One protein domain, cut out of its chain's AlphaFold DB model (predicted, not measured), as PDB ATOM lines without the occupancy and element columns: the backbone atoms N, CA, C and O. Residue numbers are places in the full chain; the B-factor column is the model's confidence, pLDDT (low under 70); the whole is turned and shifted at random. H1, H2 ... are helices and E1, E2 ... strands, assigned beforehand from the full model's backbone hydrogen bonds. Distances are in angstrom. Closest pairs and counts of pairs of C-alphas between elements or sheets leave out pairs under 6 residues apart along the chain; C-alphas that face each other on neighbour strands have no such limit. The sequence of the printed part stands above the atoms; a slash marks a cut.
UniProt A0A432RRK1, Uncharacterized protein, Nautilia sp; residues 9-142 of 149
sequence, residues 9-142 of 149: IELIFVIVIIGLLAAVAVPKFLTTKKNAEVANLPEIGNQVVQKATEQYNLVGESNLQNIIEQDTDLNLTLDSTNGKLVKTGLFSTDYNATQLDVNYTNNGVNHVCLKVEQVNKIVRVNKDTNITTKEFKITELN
ATOM      1  N   ILE A   9      48.114 -15.568  30.082       92.12
ATOM      2  CA  ILE A   9      47.073 -16.573  30.310       92.12
ATOM      3  C   ILE A   9      47.620 -17.861  30.936       92.12
ATOM      4  O   ILE A   9      46.968 -18.413  31.821       92.12
ATOM      5  N   GLU A  10      48.823 -18.305  30.558       90.94
ATOM      6  CA  GLU A  10      49.484 -19.442  31.216       90.94
ATOM      7  C   GLU A  10      49.733 -19.154  32.694       90.94
ATOM      8  O   GLU A  10      49.459 -19.999  33.543       90.94
ATOM      9  N   LEU A  11      50.185 -17.940  33.015       91.62
ATOM     10  CA  LEU A  11      50.421 -17.549  34.402       91.62
ATOM     11  C   LEU A  11      49.115 -17.542  35.217       91.62
ATOM     12  O   LEU A  11      49.098 -18.009  36.355       91.62
ATOM     13  N   ILE A  12      48.015 -17.064  34.625       94.19
ATOM     14  CA  ILE A  12      46.697 -17.020  35.277       94.19
ATOM     15  C   ILE A  12      46.170 -18.434  35.558       94.19
ATOM     16  O   ILE A  12      45.669 -18.699  36.650       94.19
ATOM     17  N   PHE A  13      46.312 -19.368  34.617       94.69
ATOM     18  CA  PHE A  13      45.872 -20.748  34.842       94.69
ATOM     19  C   PHE A  13      46.641 -21.422  35.985       94.69
ATOM     20  O   PHE A  13      46.044 -22.123  36.803       94.69
ATOM     21  N   VAL A  14      47.947 -21.167  36.088       95.12
ATOM     22  CA  VAL A  14      48.789 -21.729  37.153       95.12
ATOM     23  C   VAL A  14      48.342 -21.244  38.532       95.12
ATOM     24  O   VAL A  14      48.152 -22.063  39.432       95.12
ATOM     25  N   ILE A  15      48.112 -19.938  38.711       95.56
ATOM     26  CA  ILE A  15      47.681 -19.405  40.015       95.56
ATOM     27  C   ILE A  15      46.282 -19.898  40.410       95.56
ATOM     28  O   ILE A  15      46.041 -20.139  41.591       95.56
ATOM     29  N   VAL A  16      45.383 -20.115  39.442       96.56
ATOM     30  CA  VAL A  16      44.040 -20.661  39.698       96.56
ATOM     31  C   VAL A  16      44.127 -22.107  40.185       96.56
ATOM     32  O   VAL A  16      43.486 -22.459  41.175       96.56
ATOM     33  N   ILE A  17      44.949 -22.941  39.542       96.69
ATOM     34  CA  ILE A  17      45.130 -24.341  39.950       96.69
ATOM     35  C   ILE A  17      45.778 -24.421  41.340       96.69
ATOM     36  O   ILE A  17      45.300 -25.171  42.192       96.69
ATOM     37  N   ILE A  18      46.818 -23.618  41.605       97.00
ATOM     38  CA  ILE A  18      47.452 -23.555  42.934       97.00
ATOM     39  C   ILE A  18      46.441 -23.088  43.989       97.00
ATOM     40  O   ILE A  18      46.385 -23.671  45.070       97.00
ATOM     41  N   GLY A  19      45.604 -22.096  43.672       97.06
ATOM     42  CA  GLY A  19      44.550 -21.615  44.566       97.06
ATOM     43  C   GLY A  19      43.532 -22.700  44.932       97.06
ATOM     44  O   GLY A  19      43.205 -22.864  46.108       97.06
ATOM     45  N   LEU A  20      43.088 -23.491  43.951       96.88
ATOM     46  CA  LEU A  20      42.149 -24.596  44.171       96.88
ATOM     47  C   LEU A  20      42.752 -25.687  45.070       96.88
ATOM     48  O   LEU A  20      42.110 -26.140  46.017       96.88
ATOM     49  N   LEU A  21      43.995 -26.094  44.791       97.38
ATOM     50  CA  LEU A  21      44.688 -27.110  45.586       97.38
ATOM     51  C   LEU A  21      44.961 -26.618  47.012       97.38
ATOM     52  O   LEU A  21      44.765 -27.371  47.967       97.38
ATOM     53  N   ALA A  22      45.357 -25.354  47.175       96.62
ATOM     54  CA  ALA A  22      45.601 -24.761  48.485       96.62
ATOM     55  C   ALA A  22      44.331 -24.738  49.349       96.62
ATOM     56  O   ALA A  22      44.397 -25.090  50.527       96.62
ATOM     57  N   ALA A  23      43.171 -24.408  48.769       96.06
ATOM     58  CA  ALA A  23      41.903 -24.339  49.497       96.06
ATOM     59  C   ALA A  23      41.532 -25.663  50.193       96.06
ATOM     60  O   ALA A  23      41.042 -25.654  51.322       96.06
ATOM     61  N   VAL A  24      41.806 -26.806  49.556       95.25
ATOM     62  CA  VAL A  24      41.532 -28.134  50.137       95.25
ATOM     63  C   VAL A  24      42.690 -28.681  50.976       95.25
ATOM     64  O   VAL A  24      42.462 -29.436  51.924       95.25
ATOM     65  N   ALA A  25      43.933 -28.320  50.650       95.88
ATOM     66  CA  ALA A  25      45.121 -28.856  51.310       95.88
ATOM     67  C   ALA A  25      45.404 -28.194  52.666       95.88
ATOM     68  O   ALA A  25      45.767 -28.891  53.612       95.88
ATOM     69  N   VAL A  26      45.207 -26.877  52.787       94.50
ATOM     70  CA  VAL A  26      45.489 -26.115  54.018       94.50
ATOM     71  C   VAL A  26      44.753 -26.663  55.252       94.50
ATOM     72  O   VAL A  26      45.434 -26.960  56.235       94.50
ATOM     73  N   PRO A  27      43.418 -26.869  55.254       92.31
ATOM     74  CA  PRO A  27      42.729 -27.367  56.448       92.31
ATOM     75  C   PRO A  27      43.193 -28.776  56.840       92.31
ATOM     76  O   PRO A  27      43.419 -29.042  58.019       92.31
ATOM     77  N   LYS A  28      43.420 -29.661  55.859       91.75
ATOM     78  CA  LYS A  28      43.945 -31.010  56.117       91.75
ATOM     79  C   LYS A  28      45.354 -30.971  56.701       91.75
ATOM     80  O   LYS A  28      45.637 -31.704  57.642       91.75
ATOM     81  N   PHE A  29      46.223 -30.106  56.177       92.00
ATOM     82  CA  PHE A  29      47.583 -29.940  56.681       92.00
ATOM     83  C   PHE A  29      47.600 -29.490  58.147       92.00
ATOM     84  O   PHE A  29      48.367 -30.034  58.939       92.00
ATOM     85  N   LEU A  30      46.721 -28.557  58.531       90.00
ATOM     86  CA  LEU A  30      46.610 -28.099  59.918       90.00
ATOM     87  C   LEU A  30      46.200 -29.232  60.868       90.00
ATOM     88  O   LEU A  30      46.817 -29.383  61.921       90.00
ATOM     89  N   THR A  31      45.217 -30.056  60.499       89.06
ATOM     90  CA  THR A  31      44.817 -31.216  61.316       89.06
ATOM     91  C   THR A  31      45.931 -32.259  61.406       89.06
ATOM     92  O   THR A  31      46.248 -32.716  62.501       89.06
ATOM     93  N   THR A  32      46.586 -32.596  60.289       90.69
ATOM     94  CA  THR A  32      47.711 -33.546  60.287       90.69
ATOM     95  C   THR A  32      48.857 -33.065  61.171       90.69
ATOM     96  O   THR A  32      49.428 -33.860  61.912       90.69
ATOM     97  N   LYS A  33      49.169 -31.761  61.143       88.25
ATOM     98  CA  LYS A  33      50.188 -31.170  62.013       88.25
ATOM     99  C   LYS A  33      49.840 -31.363  63.493       88.25
ATOM    100  O   LYS A  33      50.679 -31.846  64.242       88.25
ATOM    101  N   LYS A  34      48.602 -31.057  63.900       87.44
ATOM    102  CA  LYS A  34      48.154 -31.260  65.290       87.44
ATOM    103  C   LYS A  34      48.238 -32.729  65.714       87.44
ATOM    104  O   LYS A  34      48.698 -33.024  66.808       87.44
ATOM    105  N   ASN A  35      47.828 -33.652  64.844       88.69
ATOM    106  CA  ASN A  35      47.896 -35.087  65.133       88.69
ATOM    107  C   ASN A  35      49.343 -35.578  65.283       88.69
ATOM    108  O   ASN A  35      49.615 -36.421  66.131       88.69
ATOM    109  N   ALA A  36      50.275 -35.041  64.491       88.31
ATOM    110  CA  ALA A  36      51.696 -35.348  64.634       88.31
ATOM    111  C   ALA A  36      52.257 -34.859  65.980       88.31
ATOM    112  O   ALA A  36      53.088 -35.532  66.574       88.31
ATOM    113  N   GLU A  37      51.784 -33.717  66.487       86.56
ATOM    114  CA  GLU A  37      52.183 -33.207  67.803       86.56
ATOM    115  C   GLU A  37      51.656 -34.092  68.944       86.56
ATOM    116  O   GLU A  37      52.425 -34.439  69.837       86.56
ATOM    117  N   VAL A  38      50.396 -34.543  68.878       88.88
ATOM    118  CA  VAL A  38      49.837 -35.512  69.845       88.88
ATOM    119  C   VAL A  38      50.589 -36.847  69.809       88.88
ATOM    120  O   VAL A  38      50.858 -37.437  70.854       88.88
ATOM    121  N   ALA A  39      50.988 -37.312  68.623       89.44
ATOM    122  CA  ALA A  39      51.740 -38.556  68.469       89.44
ATOM    123  C   ALA A  39      53.126 -38.527  69.145       89.44
ATOM    124  O   ALA A  39      53.678 -39.590  69.419       89.44
ATOM    125  N   ASN A  40      53.666 -37.340  69.452       88.19
ATOM    126  CA  ASN A  40      54.943 -37.178  70.152       88.19
ATOM    127  C   ASN A  40      54.805 -37.205  71.688       88.19
ATOM    128  O   ASN A  40      55.804 -37.364  72.386       88.19
ATOM    129  N   LEU A  41      53.593 -37.081  72.242       89.69
ATOM    130  CA  LEU A  41      53.369 -37.094  73.697       89.69
ATOM    131  C   LEU A  41      53.916 -38.339  74.419       89.69
ATOM    132  O   LEU A  41      54.499 -38.176  75.492       89.69
ATOM    133  N   PRO A  42      53.804 -39.569  73.877       92.12
ATOM    134  CA  PRO A  42      54.388 -40.741  74.522       92.12
ATOM    135  C   PRO A  42      55.912 -40.628  74.652       92.12
ATOM    136  O   PRO A  42      56.481 -41.063  75.650       92.12
ATOM    137  N   GLU A  43      56.581 -40.033  73.660       91.44
ATOM    138  CA  GLU A  43      58.027 -39.808  73.700       91.44
ATOM    139  C   GLU A  43      58.390 -38.813  74.806       91.44
ATOM    140  O   GLU A  43      59.277 -39.098  75.608       91.44
ATOM    141  N   ILE A  44      57.652 -37.704  74.912       89.44
ATOM    142  CA  ILE A  44      57.842 -36.702  75.971       89.44
ATOM    143  C   ILE A  44      57.667 -37.342  77.353       89.44
ATOM    144  O   ILE A  44      58.530 -37.195  78.218       89.44
ATOM    145  N   GLY A  45      56.595 -38.114  77.556       92.88
ATOM    146  CA  GLY A  45      56.366 -38.821  78.819       92.88
ATOM    147  C   GLY A  45      57.500 -39.783  79.163       92.88
ATOM    148  O   GLY A  45      57.966 -39.815  80.302       92.88
ATOM    149  N   ASN A  46      58.006 -40.518  78.172       94.56
ATOM    150  CA  ASN A  46      59.132 -41.427  78.359       94.56
ATOM    151  C   ASN A  46      60.437 -40.691  78.680       94.56
ATOM    152  O   ASN A  46      61.219 -41.199  79.481       94.56
ATOM    153  N   GLN A  47      60.691 -39.525  78.084       92.75
ATOM    154  CA  GLN A  47      61.865 -38.704  78.396       92.75
ATOM    155  C   GLN A  47      61.821 -38.204  79.844       92.75
ATOM    156  O   GLN A  47      62.817 -38.310  80.558       92.75
ATOM    157  N   VAL A  48      60.655 -37.733  80.301       93.88
ATOM    158  CA  VAL A  48      60.447 -37.286  81.688       93.88
ATOM    159  C   VAL A  48      60.657 -38.440  82.662       93.88
ATOM    160  O   VAL A  48      61.416 -38.303  83.617       93.88
ATOM    161  N   VAL A  49      60.043 -39.598  82.405       96.12
ATOM    162  CA  VAL A  49      60.194 -40.783  83.262       96.12
ATOM    163  C   VAL A  49      61.649 -41.249  83.328       96.12
ATOM    164  O   VAL A  49      62.136 -41.549  84.419       96.12
ATOM    165  N   GLN A  50      62.354 -41.299  82.192       95.44
ATOM    166  CA  GLN A  50      63.759 -41.714  82.140       95.44
ATOM    167  C   GLN A  50      64.642 -40.775  82.958       95.44
ATOM    168  O   GLN A  50      65.292 -41.223  83.900       95.44
ATOM    169  N   LYS A  51      64.589 -39.471  82.678       93.81
ATOM    170  CA  LYS A  51      65.406 -38.479  83.381       93.81
ATOM    171  C   LYS A  51      65.062 -38.383  84.865       93.81
ATOM    172  O   LYS A  51      65.964 -38.295  85.694       93.81
ATOM    173  N   ALA A  52      63.785 -38.488  85.235       95.19
ATOM    174  CA  ALA A  52      63.389 -38.508  86.640       95.19
ATOM    175  C   ALA A  52      63.900 -39.755  87.374       95.19
ATOM    176  O   ALA A  52      64.374 -39.669  88.507       95.19
ATOM    177  N   THR A  53      63.878 -40.908  86.707       94.81
ATOM    178  CA  THR A  53      64.436 -42.152  87.249       94.81
ATOM    179  C   THR A  53      65.957 -42.069  87.390       94.81
ATOM    180  O   THR A  53      66.504 -42.507  88.401       94.81
ATOM    181  N   GLU A  54      66.653 -41.485  86.413       94.50
ATOM    182  CA  GLU A  54      68.101 -41.255  86.467       94.50
ATOM    183  C   GLU A  54      68.483 -40.334  87.632       94.50
ATOM    184  O   GLU A  54      69.330 -40.704  88.445       94.50
ATOM    185  N   GLN A  55      67.823 -39.180  87.772       94.12
ATOM    186  CA  GLN A  55      68.091 -38.229  88.859       94.12
ATOM    187  C   GLN A  55      67.823 -38.835  90.238       94.12
ATOM    188  O   GLN A  55      68.631 -38.684  91.159       94.12
ATOM    189  N   TYR A  56      66.740 -39.597  90.377       94.69
ATOM    190  CA  TYR A  56      66.432 -40.273  91.630       94.69
ATOM    191  C   TYR A  56      67.461 -41.349  91.990       94.69
ATOM    192  O   TYR A  56      67.878 -41.439  93.142       94.69
ATOM    193  N   ASN A  57      67.927 -42.134  91.017       92.75
ATOM    194  CA  ASN A  57      68.895 -43.201  91.278       92.75
ATOM    195  C   ASN A  57      70.326 -42.690  91.504       92.75
ATOM    196  O   ASN A  57      71.079 -43.315  92.249       92.75
ATOM    197  N   LEU A  58      70.719 -41.591  90.853       94.19
ATOM    198  CA  LEU A  58      72.087 -41.066  90.911       94.19
ATOM    199  C   LEU A  58      72.280 -40.014  92.011       94.19
ATOM    200  O   LEU A  58      73.346 -39.964  92.620       94.19
ATOM    201  N   VAL A  59      71.268 -39.178  92.256       93.94
ATOM    202  CA  VAL A  59      71.356 -38.002  93.143       93.94
ATOM    203  C   VAL A  59      70.351 -38.077  94.299       93.94
ATOM    204  O   VAL A  59      70.516 -37.393  95.307       93.94
ATOM    205  N   GLY A  60      69.327 -38.931  94.206       93.44
ATOM    206  CA  GLY A  60      68.284 -39.053  95.229       93.44
ATOM    207  C   GLY A  60      67.215 -37.962  95.160       93.44
ATOM    208  O   GLY A  60      66.355 -37.907  96.041       93.44
ATOM    209  N   GLU A  61      67.235 -37.107  94.131       95.19
ATOM    210  CA  GLU A  61      66.178 -36.122  93.912       95.19
ATOM    211  C   GLU A  61      64.900 -36.842  93.483       95.19
ATOM    212  O   GLU A  61      64.889 -37.668  92.576       95.19
ATOM    213  N   SER A  62      63.808 -36.547  94.175       94.44
ATOM    214  CA  SER A  62      62.522 -37.197  93.954       94.44
ATOM    215  C   SER A  62      61.407 -36.206  93.635       94.44
ATOM    216  O   SER A  62      60.324 -36.627  93.243       94.44
ATOM    217  N   ASN A  63      61.671 -34.909  93.787       94.81
ATOM    218  CA  ASN A  63      60.775 -33.831  93.423       94.81
ATOM    219  C   ASN A  63      60.806 -33.639  91.900       94.81
ATOM    220  O   ASN A  63      61.788 -33.153  91.340       94.81
ATOM    221  N   LEU A  64      59.714 -34.014  91.235       92.81
ATOM    222  CA  LEU A  64      59.607 -33.963  89.780       92.81
ATOM    223  C   LEU A  64      59.733 -32.536  89.222       92.81
ATOM    224  O   LEU A  64      60.325 -32.358  88.162       92.81
ATOM    225  N   GLN A  65      59.255 -31.522  89.944       92.06
ATOM    226  CA  GLN A  65      59.421 -30.121  89.556       92.06
ATOM    227  C   GLN A  65      60.900 -29.720  89.538       92.06
ATOM    228  O   GLN A  65      61.360 -29.172  88.541       92.06
ATOM    229  N   ASN A  66      61.666 -30.051  90.583       92.69
ATOM    230  CA  ASN A  66      63.105 -29.769  90.609       92.69
ATOM    231  C   ASN A  66      63.831 -30.462  89.448       92.69
ATOM    232  O   ASN A  66      64.678 -29.854  88.800       92.69
ATOM    233  N   ILE A  67      63.478 -31.721  89.174       92.38
ATOM    234  CA  ILE A  67      64.045 -32.506  88.069       92.38
ATOM    235  C   ILE A  67      63.770 -31.821  86.725       92.38
ATOM    236  O   ILE A  67      64.677 -31.706  85.906       92.38
ATOM    237  N   ILE A  68      62.539 -31.354  86.499       89.94
ATOM    238  CA  ILE A  68      62.147 -30.672  85.260       89.94
ATOM    239  C   ILE A  68      62.857 -29.320  85.119       89.94
ATOM    240  O   ILE A  68      63.371 -29.016  84.047       89.94
ATOM    241  N   GLU A  69      62.896 -28.511  86.179       88.50
ATOM    242  CA  GLU A  69      63.471 -27.160  86.137       88.50
ATOM    243  C   GLU A  69      65.002 -27.169  85.982       88.50
ATOM    244  O   GLU A  69      65.564 -26.279  85.338       88.50
ATOM    245  N   GLN A  70      65.681 -28.168  86.559       89.38
ATOM    246  CA  GLN A  70      67.144 -28.278  86.550       89.38
ATOM    247  C   GLN A  70      67.693 -29.053  85.346       89.38
ATOM    248  O   GLN A  70      68.870 -28.899  85.013       89.38
ATOM    249  N   ASP A  71      66.875 -29.869  84.679       90.00
ATOM    250  CA  ASP A  71      67.274 -30.559  83.454       90.00
ATOM    251  C   ASP A  71      67.025 -29.675  82.229       90.00
ATOM    252  O   ASP A  71      65.892 -29.338  81.892       90.00
ATOM    253  N   THR A  72      68.093 -29.310  81.521       87.06
ATOM    254  CA  THR A  72      68.007 -28.398  80.374       87.06
ATOM    255  C   THR A  72      67.168 -28.947  79.223       87.06
ATOM    256  O   THR A  72      66.532 -28.166  78.516       87.06
ATOM    257  N   ASP A  73      67.155 -30.268  79.016       86.44
ATOM    258  CA  ASP A  73      66.426 -30.878  77.902       86.44
ATOM    259  C   ASP A  73      64.934 -30.981  78.216       86.44
ATOM    260  O   ASP A  73      64.107 -30.703  77.346       86.44
ATOM    261  N   LEU A  74      64.580 -31.353  79.452       88.00
ATOM    262  CA  LEU A  74      63.189 -31.338  79.911       88.00
ATOM    263  C   LEU A  74      62.652 -29.921  79.947       88.00
ATOM    264  O   LEU A  74      61.567 -29.688  79.426       88.00
ATOM    265  N   ASN A  75      63.422 -28.982  80.492       82.88
ATOM    266  CA  ASN A  75      63.039 -27.583  80.524       82.88
ATOM    267  C   ASN A  75      62.811 -27.069  79.094       82.88
ATOM    268  O   ASN A  75      61.745 -26.561  78.800       82.88
ATOM    269  N   LEU A  76      63.704 -27.336  78.132       79.44
ATOM    270  CA  LEU A  76      63.468 -26.960  76.729       79.44
ATOM    271  C   LEU A  76      62.232 -27.639  76.104       79.44
ATOM    272  O   LEU A  76      61.560 -27.053  75.254       79.44
ATOM    273  N   THR A  77      61.958 -28.885  76.484       80.31
ATOM    274  CA  THR A  77      60.846 -29.682  75.950       80.31
ATOM    275  C   THR A  77      59.493 -29.264  76.534       80.31
ATOM    276  O   THR A  77      58.471 -29.383  75.855       80.31
ATOM    277  N   LEU A  78      59.482 -28.774  77.777       82.12
ATOM    278  CA  LEU A  78      58.287 -28.471  78.568       82.12
ATOM    279  C   LEU A  78      58.064 -26.964  78.795       82.12
ATOM    280  O   LEU A  78      56.962 -26.587  79.194       82.12
ATOM    281  N   ASP A  79      59.058 -26.102  78.544       71.81
ATOM    282  CA  ASP A  79      58.980 -24.650  78.747       71.81
ATOM    283  C   ASP A  79      58.156 -23.962  77.652       71.81
ATOM    284  O   ASP A  79      58.448 -23.974  76.449       71.81
ATOM    285  N   SER A  80      57.125 -23.262  78.116       56.53
ATOM    286  CA  SER A  80      56.243 -22.416  77.323       56.53
ATOM    287  C   SER A  80      56.911 -21.110  76.861       56.53
ATOM    288  O   SER A  80      56.281 -20.329  76.141       56.53
ATOM    289  N   THR A  81      58.164 -20.815  77.217       53.69
ATOM    290  CA  THR A  81      58.736 -19.480  76.996       53.69
ATOM    291  C   THR A  81      59.630 -19.376  75.767       53.69
ATOM    292  O   THR A  81      59.532 -18.345  75.111       53.69
ATOM    293  N   ASN A  82      60.332 -20.412  75.289       43.25
ATOM    294  CA  ASN A  82      61.169 -20.281  74.075       43.25
ATOM    295  C   ASN A  82      61.394 -21.586  73.278       43.25
ATOM    296  O   ASN A  82      62.518 -21.942  72.954       43.25
ATOM    297  N   GLY A  83      60.307 -22.239  72.865       46.97
ATOM    298  CA  GLY A  83      60.269 -23.059  71.651       46.97
ATOM    299  C   GLY A  83      61.038 -24.384  71.670       46.97
ATOM    300  O   GLY A  83      62.090 -24.468  71.050       46.97
ATOM    301  N   LYS A  84      60.401 -25.453  72.174       50.69
ATOM    302  CA  LYS A  84      60.252 -26.751  71.482       50.69
ATOM    303  C   LYS A  84      59.152 -27.602  72.158       50.69
ATOM    304  O   LYS A  84      58.875 -27.452  73.334       50.69
ATOM    305  N   LEU A  85      58.504 -28.449  71.354       54.31
ATOM    306  CA  LEU A  85      57.488 -29.496  71.619       54.31
ATOM    307  C   LEU A  85      56.122 -29.116  72.238       54.31
ATOM    308  O   LEU A  85      55.115 -29.484  71.644       54.31
ATOM    309  N   VAL A  86      56.037 -28.348  73.326       59.22
ATOM    310  CA  VAL A  86      54.738 -27.911  73.914       59.22
ATOM    311  C   VAL A  86      54.275 -26.556  73.342       59.22
ATOM    312  O   VAL A  86      53.100 -26.198  73.352       59.22
ATOM    313  N   LYS A  87      55.192 -25.815  72.713       57.12
ATOM    314  CA  LYS A  87      54.988 -24.427  72.273       57.12
ATOM    315  C   LYS A  87      54.586 -24.245  70.799       57.12
ATOM    316  O   LYS A  87      54.938 -23.252  70.168       57.12
ATOM    317  N   THR A  88      53.820 -25.168  70.227       54.81
ATOM    318  CA  THR A  88      52.989 -24.860  69.040       54.81
ATOM    319  C   THR A  88      51.743 -24.054  69.422       54.81
ATOM    320  O   THR A  88      50.950 -23.691  68.554       54.81
ATOM    321  N   GLY A  89      51.590 -23.764  70.723       64.62
ATOM    322  CA  GLY A  89      50.378 -23.227  71.328       64.62
ATOM    323  C   GLY A  89      49.287 -24.287  71.465       64.62
ATOM    324  O   GLY A  89      48.170 -23.944  71.837       64.62
ATOM    325  N   LEU A  90      49.587 -25.547  71.121       81.38
ATOM    326  CA  LEU A  90      48.616 -26.629  71.176       81.38
ATOM    327  C   LEU A  90      48.442 -27.157  72.599       81.38
ATOM    328  O   LEU A  90      47.312 -27.412  72.997       81.38
ATOM    329  N   PHE A  91      49.534 -27.289  73.355       86.25
ATOM    330  CA  PHE A  91      49.508 -27.850  74.702       86.25
ATOM    331  C   PHE A  91      49.991 -26.852  75.756       86.25
ATOM    332  O   PHE A  91      50.796 -25.967  75.462       86.25
ATOM    333  N   SER A  92      49.532 -27.030  76.990       86.12
ATOM    334  CA  SER A  92      50.108 -26.423  78.191       86.12
ATOM    335  C   SER A  92      50.685 -27.505  79.098       86.12
ATOM    336  O   SER A  92      50.254 -28.655  79.062       86.12
ATOM    337  N   THR A  93      51.677 -27.140  79.899       87.69
ATOM    338  CA  THR A  93      52.327 -28.021  80.870       87.69
ATOM    339  C   THR A  93      52.078 -27.499  82.272       87.69
ATOM    340  O   THR A  93      52.338 -26.333  82.559       87.69
ATOM    341  N   ASP A  94      51.608 -28.378  83.147       87.94
ATOM    342  CA  ASP A  94      51.412 -28.101  84.564       87.94
ATOM    343  C   ASP A  94      52.178 -29.162  85.352       87.94
ATOM    344  O   ASP A  94      51.972 -30.356  85.160       87.94
ATOM    345  N   TYR A  95      53.098 -28.761  86.224       90.38
ATOM    346  CA  TYR A  95      53.885 -29.707  87.012       90.38
ATOM    347  C   TYR A  95      54.085 -29.235  88.443       90.38
ATOM    348  O   TYR A  95      54.065 -28.046  88.753       90.38
ATOM    349  N   ASN A  96      54.262 -30.206  89.332       92.88
ATOM    350  CA  ASN A  96      54.602 -30.001  90.730       92.88
ATOM    351  C   ASN A  96      55.574 -31.096  91.189       92.88
ATOM    352  O   ASN A  96      56.076 -31.882  90.388       92.88
ATOM    353  N   ALA A  97      55.828 -31.176  92.493       93.94
ATOM    354  CA  ALA A  97      56.777 -32.133  93.052       93.94
ATOM    355  C   ALA A  97      56.479 -33.613  92.744       93.94
ATOM    356  O   ALA A  97      57.388 -34.432  92.833       93.94
ATOM    357  N   THR A  98      55.240 -33.963  92.403       95.44
ATOM    358  CA  THR A  98      54.788 -35.357  92.270       95.44
ATOM    359  C   THR A  98      54.198 -35.705  90.911       95.44
ATOM    360  O   THR A  98      54.081 -36.890  90.609       95.44
ATOM    361  N   GLN A  99      53.824 -34.721  90.092       94.94
ATOM    362  CA  GLN A  99      53.176 -34.979  88.807       94.94
ATOM    363  C   GLN A  99      53.542 -33.940  87.745       94.94
ATOM    364  O   GLN A  99      53.858 -32.794  88.071       94.94
ATOM    365  N   LEU A 100      53.448 -34.361  86.488       93.94
ATOM    366  CA  LEU A 100      53.465 -33.532  85.289       93.94
ATOM    367  C   LEU A 100      52.229 -33.877  84.457       93.94
ATOM    368  O   LEU A 100      52.059 -35.032  84.067       93.94
ATOM    369  N   ASP A 101      51.451 -32.858  84.122       92.00
ATOM    370  CA  ASP A 101      50.315 -32.910  83.216       92.00
ATOM    371  C   ASP A 101      50.652 -32.133  81.936       92.00
ATOM    372  O   ASP A 101      51.117 -30.992  81.978       92.00
ATOM    373  N   VAL A 102      50.396 -32.746  80.782       91.75
ATOM    374  CA  VAL A 102      50.358 -32.059  79.488       91.75
ATOM    375  C   VAL A 102      48.908 -31.982  79.052       91.75
ATOM    376  O   VAL A 102      48.256 -33.005  78.835       91.75
ATOM    377  N   ASN A 103      48.416 -30.760  78.918       90.06
ATOM    378  CA  ASN A 103      47.015 -30.445  78.717       90.06
ATOM    379  C   ASN A 103      46.770 -29.891  77.313       90.06
ATOM    380  O   ASN A 103      47.539 -29.071  76.819       90.06
ATOM    381  N   TYR A 104      45.675 -30.304  76.681       89.62
ATOM    382  CA  TYR A 104      45.129 -29.674  75.481       89.62
ATOM    383  C   TYR A 104      43.944 -28.785  75.863       89.62
ATOM    384  O   TYR A 104      42.992 -29.257  76.485       89.62
ATOM    385  N   THR A 105      43.978 -27.505  75.487       86.00
ATOM    386  CA  THR A 105      42.870 -26.580  75.763       86.00
ATOM    387  C   THR A 105      41.927 -26.489  74.567       86.00
ATOM    388  O   THR A 105      42.312 -26.037  73.486       86.00
ATOM    389  N   ASN A 106      40.659 -26.841  74.775       86.06
ATOM    390  CA  ASN A 106      39.581 -26.645  73.807       86.06
ATOM    391  C   ASN A 106      38.445 -25.859  74.473       86.06
ATOM    392  O   ASN A 106      37.994 -26.215  75.558       86.06
ATOM    393  N   ASN A 107      38.013 -24.753  73.859       86.69
ATOM    394  CA  ASN A 107      36.943 -23.886  74.371       86.69
ATOM    395  C   ASN A 107      37.126 -23.438  75.839       86.69
ATOM    396  O   ASN A 107      36.154 -23.264  76.571       86.69
ATOM    397  N   GLY A 108      38.376 -23.253  76.275       83.44
ATOM    398  CA  GLY A 108      38.711 -22.860  77.650       83.44
ATOM    399  C   GLY A 108      38.695 -24.002  78.674       83.44
ATOM    400  O   GLY A 108      38.874 -23.739  79.859       83.44
ATOM    401  N   VAL A 109      38.503 -25.251  78.239       85.75
ATOM    402  CA  VAL A 109      38.592 -26.454  79.078       85.75
ATOM    403  C   VAL A 109      39.908 -27.172  78.798       85.75
ATOM    404  O   VAL A 109      40.245 -27.409  77.638       85.75
ATOM    405  N   ASN A 110      40.636 -27.527  79.859       87.19
ATOM    406  CA  ASN A 110      41.873 -28.299  79.773       87.19
ATOM    407  C   ASN A 110      41.575 -29.799  79.833       87.19
ATOM    408  O   ASN A 110      40.933 -30.270  80.772       87.19
ATOM    409  N   HIS A 111      42.083 -30.538  78.850       89.44
ATOM    410  CA  HIS A 111      42.021 -31.995  78.770       89.44
ATOM    411  C   HIS A 111      43.412 -32.576  78.970       89.44
ATOM    412  O   HIS A 111      44.323 -32.242  78.213       89.44
ATOM    413  N   VAL A 112      43.578 -33.460  79.954       90.69
ATOM    414  CA  VAL A 112      44.863 -34.125  80.210       90.69
ATOM    415  C   VAL A 112      45.152 -35.101  79.068       90.69
ATOM    416  O   VAL A 112      44.440 -36.085  78.870       90.69
ATOM    417  N   CYS A 113      46.196 -34.820  78.292       92.56
ATOM    418  CA  CYS A 113      46.662 -35.686  77.210       92.56
ATOM    419  C   CYS A 113      47.746 -36.657  77.672       92.56
ATOM    420  O   CYS A 113      47.866 -37.759  77.142       92.56
ATOM    421  N   LEU A 114      48.571 -36.237  78.624       93.94
ATOM    422  CA  LEU A 114      49.637 -37.044  79.195       93.94
ATOM    423  C   LEU A 114      49.759 -36.679  80.667       93.94
ATOM    424  O   LEU A 114      49.850 -35.499  80.994       93.94
ATOM    425  N   LYS A 115      49.827 -37.695  81.520       95.56
ATOM    426  CA  LYS A 115      50.143 -37.552  82.935       95.56
ATOM    427  C   LYS A 115      51.309 -38.453  83.300       95.56
ATOM    428  O   LYS A 115      51.287 -39.655  83.023       95.56
ATOM    429  N   VAL A 116      52.316 -37.872  83.941       96.62
ATOM    430  CA  VAL A 116      53.428 -38.587  84.569       96.62
ATOM    431  C   VAL A 116      53.340 -38.371  86.069       96.62
ATOM    432  O   VAL A 116      53.319 -37.231  86.520       96.62
ATOM    433  N   GLU A 117      53.332 -39.452  86.843       96.75
ATOM    434  CA  GLU A 117      53.253 -39.396  88.304       96.75
ATOM    435  C   GLU A 117      54.426 -40.110  88.965       96.75
ATOM    436  O   GLU A 117      54.872 -41.181  88.540       96.75
ATOM    437  N   GLN A 118      54.874 -39.522  90.069       96.50
ATOM    438  CA  GLN A 118      55.749 -40.138  91.044       96.50
ATOM    439  C   GLN A 118      54.909 -40.969  92.020       96.50
ATOM    440  O   GLN A 118      54.207 -40.447  92.886       96.50
ATOM    441  N   VAL A 119      55.032 -42.286  91.937       94.75
ATOM    442  CA  VAL A 119      54.364 -43.233  92.827       94.75
ATOM    443  C   VAL A 119      55.356 -43.903  93.773       94.75
ATOM    444  O   VAL A 119      56.551 -44.015  93.504       94.75
ATOM    445  N   ASN A 120      54.859 -44.367  94.918       94.38
ATOM    446  CA  ASN A 120      55.642 -45.221  95.804       94.38
ATOM    447  C   ASN A 120      55.594 -46.660  95.281       94.38
ATOM    448  O   ASN A 120      54.512 -47.217  95.091       94.38
ATOM    449  N   LYS A 121      56.757 -47.286  95.116       93.44
ATOM    450  CA  LYS A 121      56.897 -48.689  94.733       93.44
ATOM    451  C   LYS A 121      57.553 -49.466  95.859       93.44
ATOM    452  O   LYS A 121      58.593 -49.073  96.372       93.44
ATOM    453  N   ILE A 122      56.957 -50.589  96.238       91.94
ATOM    454  CA  ILE A 122      57.551 -51.486  97.227       91.94
ATOM    455  C   ILE A 122      58.415 -52.504  96.485       91.94
ATOM    456  O   ILE A 122      57.913 -53.268  95.663       91.94
ATOM    457  N   VAL A 123      59.710 -52.519  96.784       91.06
ATOM    458  CA  VAL A 123      60.676 -53.466  96.226       91.06
ATOM    459  C   VAL A 123      61.138 -54.406  97.328       91.06
ATOM    460  O   VAL A 123      61.547 -53.980  98.409       91.06
ATOM    461  N   ARG A 124      61.060 -55.710  97.062       91.62
ATOM    462  CA  ARG A 124      61.513 -56.745  97.991       91.62
ATOM    463  C   ARG A 124      63.011 -56.967  97.813       91.62
ATOM    464  O   ARG A 124      63.446 -57.283  96.710       91.62
ATOM    465  N   VAL A 125      63.776 -56.820  98.891       90.44
ATOM    466  CA  VAL A 125      65.240 -56.984  98.867       90.44
ATOM    467  C   VAL A 125      65.644 -58.351  99.410       90.44
ATOM    468  O   VAL A 125      66.531 -58.983  98.854       90.44
ATOM    469  N   ASN A 126      64.947 -58.844 100.441       92.62
ATOM    470  CA  ASN A 126      65.141 -60.184 101.001       92.62
ATOM    471  C   ASN A 126      63.800 -60.843 101.354       92.62
ATOM    472  O   ASN A 126      62.724 -60.271 101.171       92.62
ATOM    473  N   LYS A 127      63.845 -62.065 101.899       88.44
ATOM    474  CA  LYS A 127      62.646 -62.800 102.326       88.44
ATOM    475  C   LYS A 127      61.813 -62.046 103.372       88.44
ATOM    476  O   LYS A 127      60.608 -62.237 103.365       88.44
ATOM    477  N   ASP A 128      62.398 -61.143 104.152       91.44
ATOM    478  CA  ASP A 128      61.682 -60.437 105.226       91.44
ATOM    479  C   ASP A 128      61.778 -58.903 105.131       91.44
ATOM    480  O   ASP A 128      61.240 -58.200 105.983       91.44
ATOM    481  N   THR A 129      62.435 -58.358 104.096       91.19
ATOM    482  CA  THR A 129      62.645 -56.907 103.954       91.19
ATOM    483  C   THR A 129      62.069 -56.350 102.654       91.19
ATOM    484  O   THR A 129      62.413 -56.779 101.548       91.19
ATOM    485  N   ASN A 130      61.228 -55.331 102.814       92.19
ATOM    486  CA  ASN A 130      60.670 -54.514 101.745       92.19
ATOM    487  C   ASN A 130      61.175 -53.077 101.903       92.19
ATOM    488  O   ASN A 130      61.190 -52.552 103.016       92.19
ATOM    489  N   ILE A 131      61.553 -52.441 100.799       90.88
ATOM    490  CA  ILE A 131      61.943 -51.031 100.753       90.88
ATOM    491  C   ILE A 131      60.948 -50.288  99.870       90.88
ATOM    492  O   ILE A 131      60.644 -50.728  98.761       90.88
ATOM    493  N   THR A 132      60.449 -49.157 100.356       92.06
ATOM    494  CA  THR A 132      59.652 -48.238  99.541       92.06
ATOM    495  C   THR A 132      60.592 -47.314  98.784       92.06
ATOM    496  O   THR A 132      61.349 -46.558  99.388       92.06
ATOM    497  N   THR A 133      60.535 -47.378  97.463       91.75
ATOM    498  CA  THR A 133      61.274 -46.519  96.541       91.75
ATOM    499  C   THR A 133      60.305 -45.647  95.744       91.75
ATOM    500  O   THR A 133      59.092 -45.871  95.772       91.75
ATOM    501  N   LYS A 134      60.820 -44.630  95.060       93.88
ATOM    502  CA  LYS A 134      60.034 -43.789  94.157       93.88
ATOM    503  C   LYS A 134      60.112 -44.362  92.746       93.88
ATOM    504  O   LYS A 134      61.174 -44.760  92.290       93.88
ATOM    505  N   GLU A 135      58.976 -44.415  92.070       95.31
ATOM    506  CA  GLU A 135      58.858 -44.811  90.671       95.31
ATOM    507  C   GLU A 135      58.134 -43.696  89.927       95.31
ATOM    508  O   GLU A 135      57.073 -43.256  90.359       95.31
ATOM    509  N   PHE A 136      58.693 -43.246  88.810       96.44
ATOM    510  CA  PHE A 136      58.016 -42.330  87.902       96.44
ATOM    511  C   PHE A 136      57.399 -43.154  86.782       96.44
ATOM    512  O   PHE A 136      58.058 -44.030  86.222       96.44
ATOM    513  N   LYS A 137      56.133 -42.910  86.455       96.44
ATOM    514  CA  LYS A 137      55.469 -43.615  85.356       96.44
ATOM    515  C   LYS A 137      54.430 -42.739  84.685       96.44
ATOM    516  O   LYS A 137      53.837 -41.872  85.319       96.44
ATOM    517  N   ILE A 138      54.180 -43.026  83.415       97.12
ATOM    518  CA  ILE A 138      53.028 -42.484  82.703       97.12
ATOM    519  C   ILE A 138      51.777 -43.163  83.272       97.12
ATOM    520  O   ILE A 138      51.686 -44.394  83.255       97.12
ATOM    521  N   THR A 139      50.843 -42.385  83.810       95.44
ATOM    522  CA  THR A 139      49.583 -42.890  84.382       95.44
ATOM    523  C   THR A 139      48.395 -42.654  83.469       95.44
ATOM    524  O   THR A 139      47.479 -43.474  83.450       95.44
ATOM    525  N   GLU A 140      48.446 -41.602  82.657       94.50
ATOM    526  CA  GLU A 140      47.447 -41.316  81.634       94.50
ATOM    527  C   GLU A 140      48.149 -40.926  80.333       94.50
ATOM    528  O   GLU A 140      49.134 -40.189  80.334       94.50
ATOM    529  N   LEU A 141      47.644 -41.437  79.214       94.38
ATOM    530  CA  LEU A 141      48.096 -41.079  77.876       94.38
ATOM    531  C   LEU A 141      46.902 -41.171  76.926       94.38
ATOM    532  O   LEU A 141      46.475 -42.267  76.563       94.38
ATOM    533  N   ASN A 142      46.371 -40.021  76.522       92.00
ATOM    534  CA  ASN A 142      45.326 -39.915  75.516       92.00
ATOM    535  C   ASN A 142      45.928 -39.449  74.181       92.00
ATOM    536  O   ASN A 142      46.137 -38.260  73.943       92.00
TER     537      ASN A 142
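This is residues 9 to 142 of the 149 residues of an uncharacterized protein of Nautilia sp (UniProt A0A432RRK1). A long helix, H1, sticks out with its residues 9 to 32 from a body of 110 residues, in which a curled sheet of four strands has H2 and the short H3 over one face, with short H4 packed on these two helices. H1 at one end and the turn of the long hairpin E3 and E4 at the other make the length, with spans of 87 by 28 by 26 A. The 134 printed residues have four named helices, H1 to H4, followed by four named strands, E1 to E4, in a mixed class. The sheet, in the order E1, E2, E3, E4, is antiparallel and a meander, each strand the antiparallel neighbour of the one before. The whole is only just extended, close to loose, with a radius of gyration of the C-alphas of 21.3 A.

H1, residues 9 to 39, has a kink of 40 degrees near residue 25 and only grazes the sheet, with residues 37 to 38. H2, residues 41 to 59, meets H1 only through their link. H2 is over E3, residues 109 to 124, and E4, residues 130 to 141, at a height over the sheet of 8.9 A, slantwise to the strands at 36 degrees to E3 on the local plane; the closest C-alphas of H2 and E4 are those of Val 49 and Phe 136, 5.4 A apart. H3, residues 64 to 70, on the same face, stands up from the sheet and touches H2 about perpendicular at 85 degrees, closest at the C-alphas of Ala 52 and Ile 67, 6.2 A. The two helices and the sheet make two layers, helices on one face of a sheet. H4, residues 72 to 78, only grazes the sheet. E1, residues 91 to 95, and E2, residues 99 to 106, form a hairpin, with N 92 and O 103 at 2.9 A. N 102 and O 114 of E2 and E3 are 2.8 A apart, and N 119 and O 135 of E3 and E4 2.8 A. E4 bends by 56 degrees at residue 133. Every O i to N i+4 pair is within hydrogen-bond range in H2, H3 and H4; in H1 24 of 27 are.

H1 runs 44.3 A from C-alpha 9 at (47.073, -16.573, 30.310), and H2 26.5 A. E3 runs 42.4 A, and E4 30.1 A to C-alpha 141 at (48.096, -41.079, 77.876).

The C-alphas farthest apart, those of Ile 9 and Asp 128, are 88.0 A apart. The printed part has no cut. The link from H4 to E1 is long, with 12 residues; residues 80 to 89 are under 70 in pLDDT.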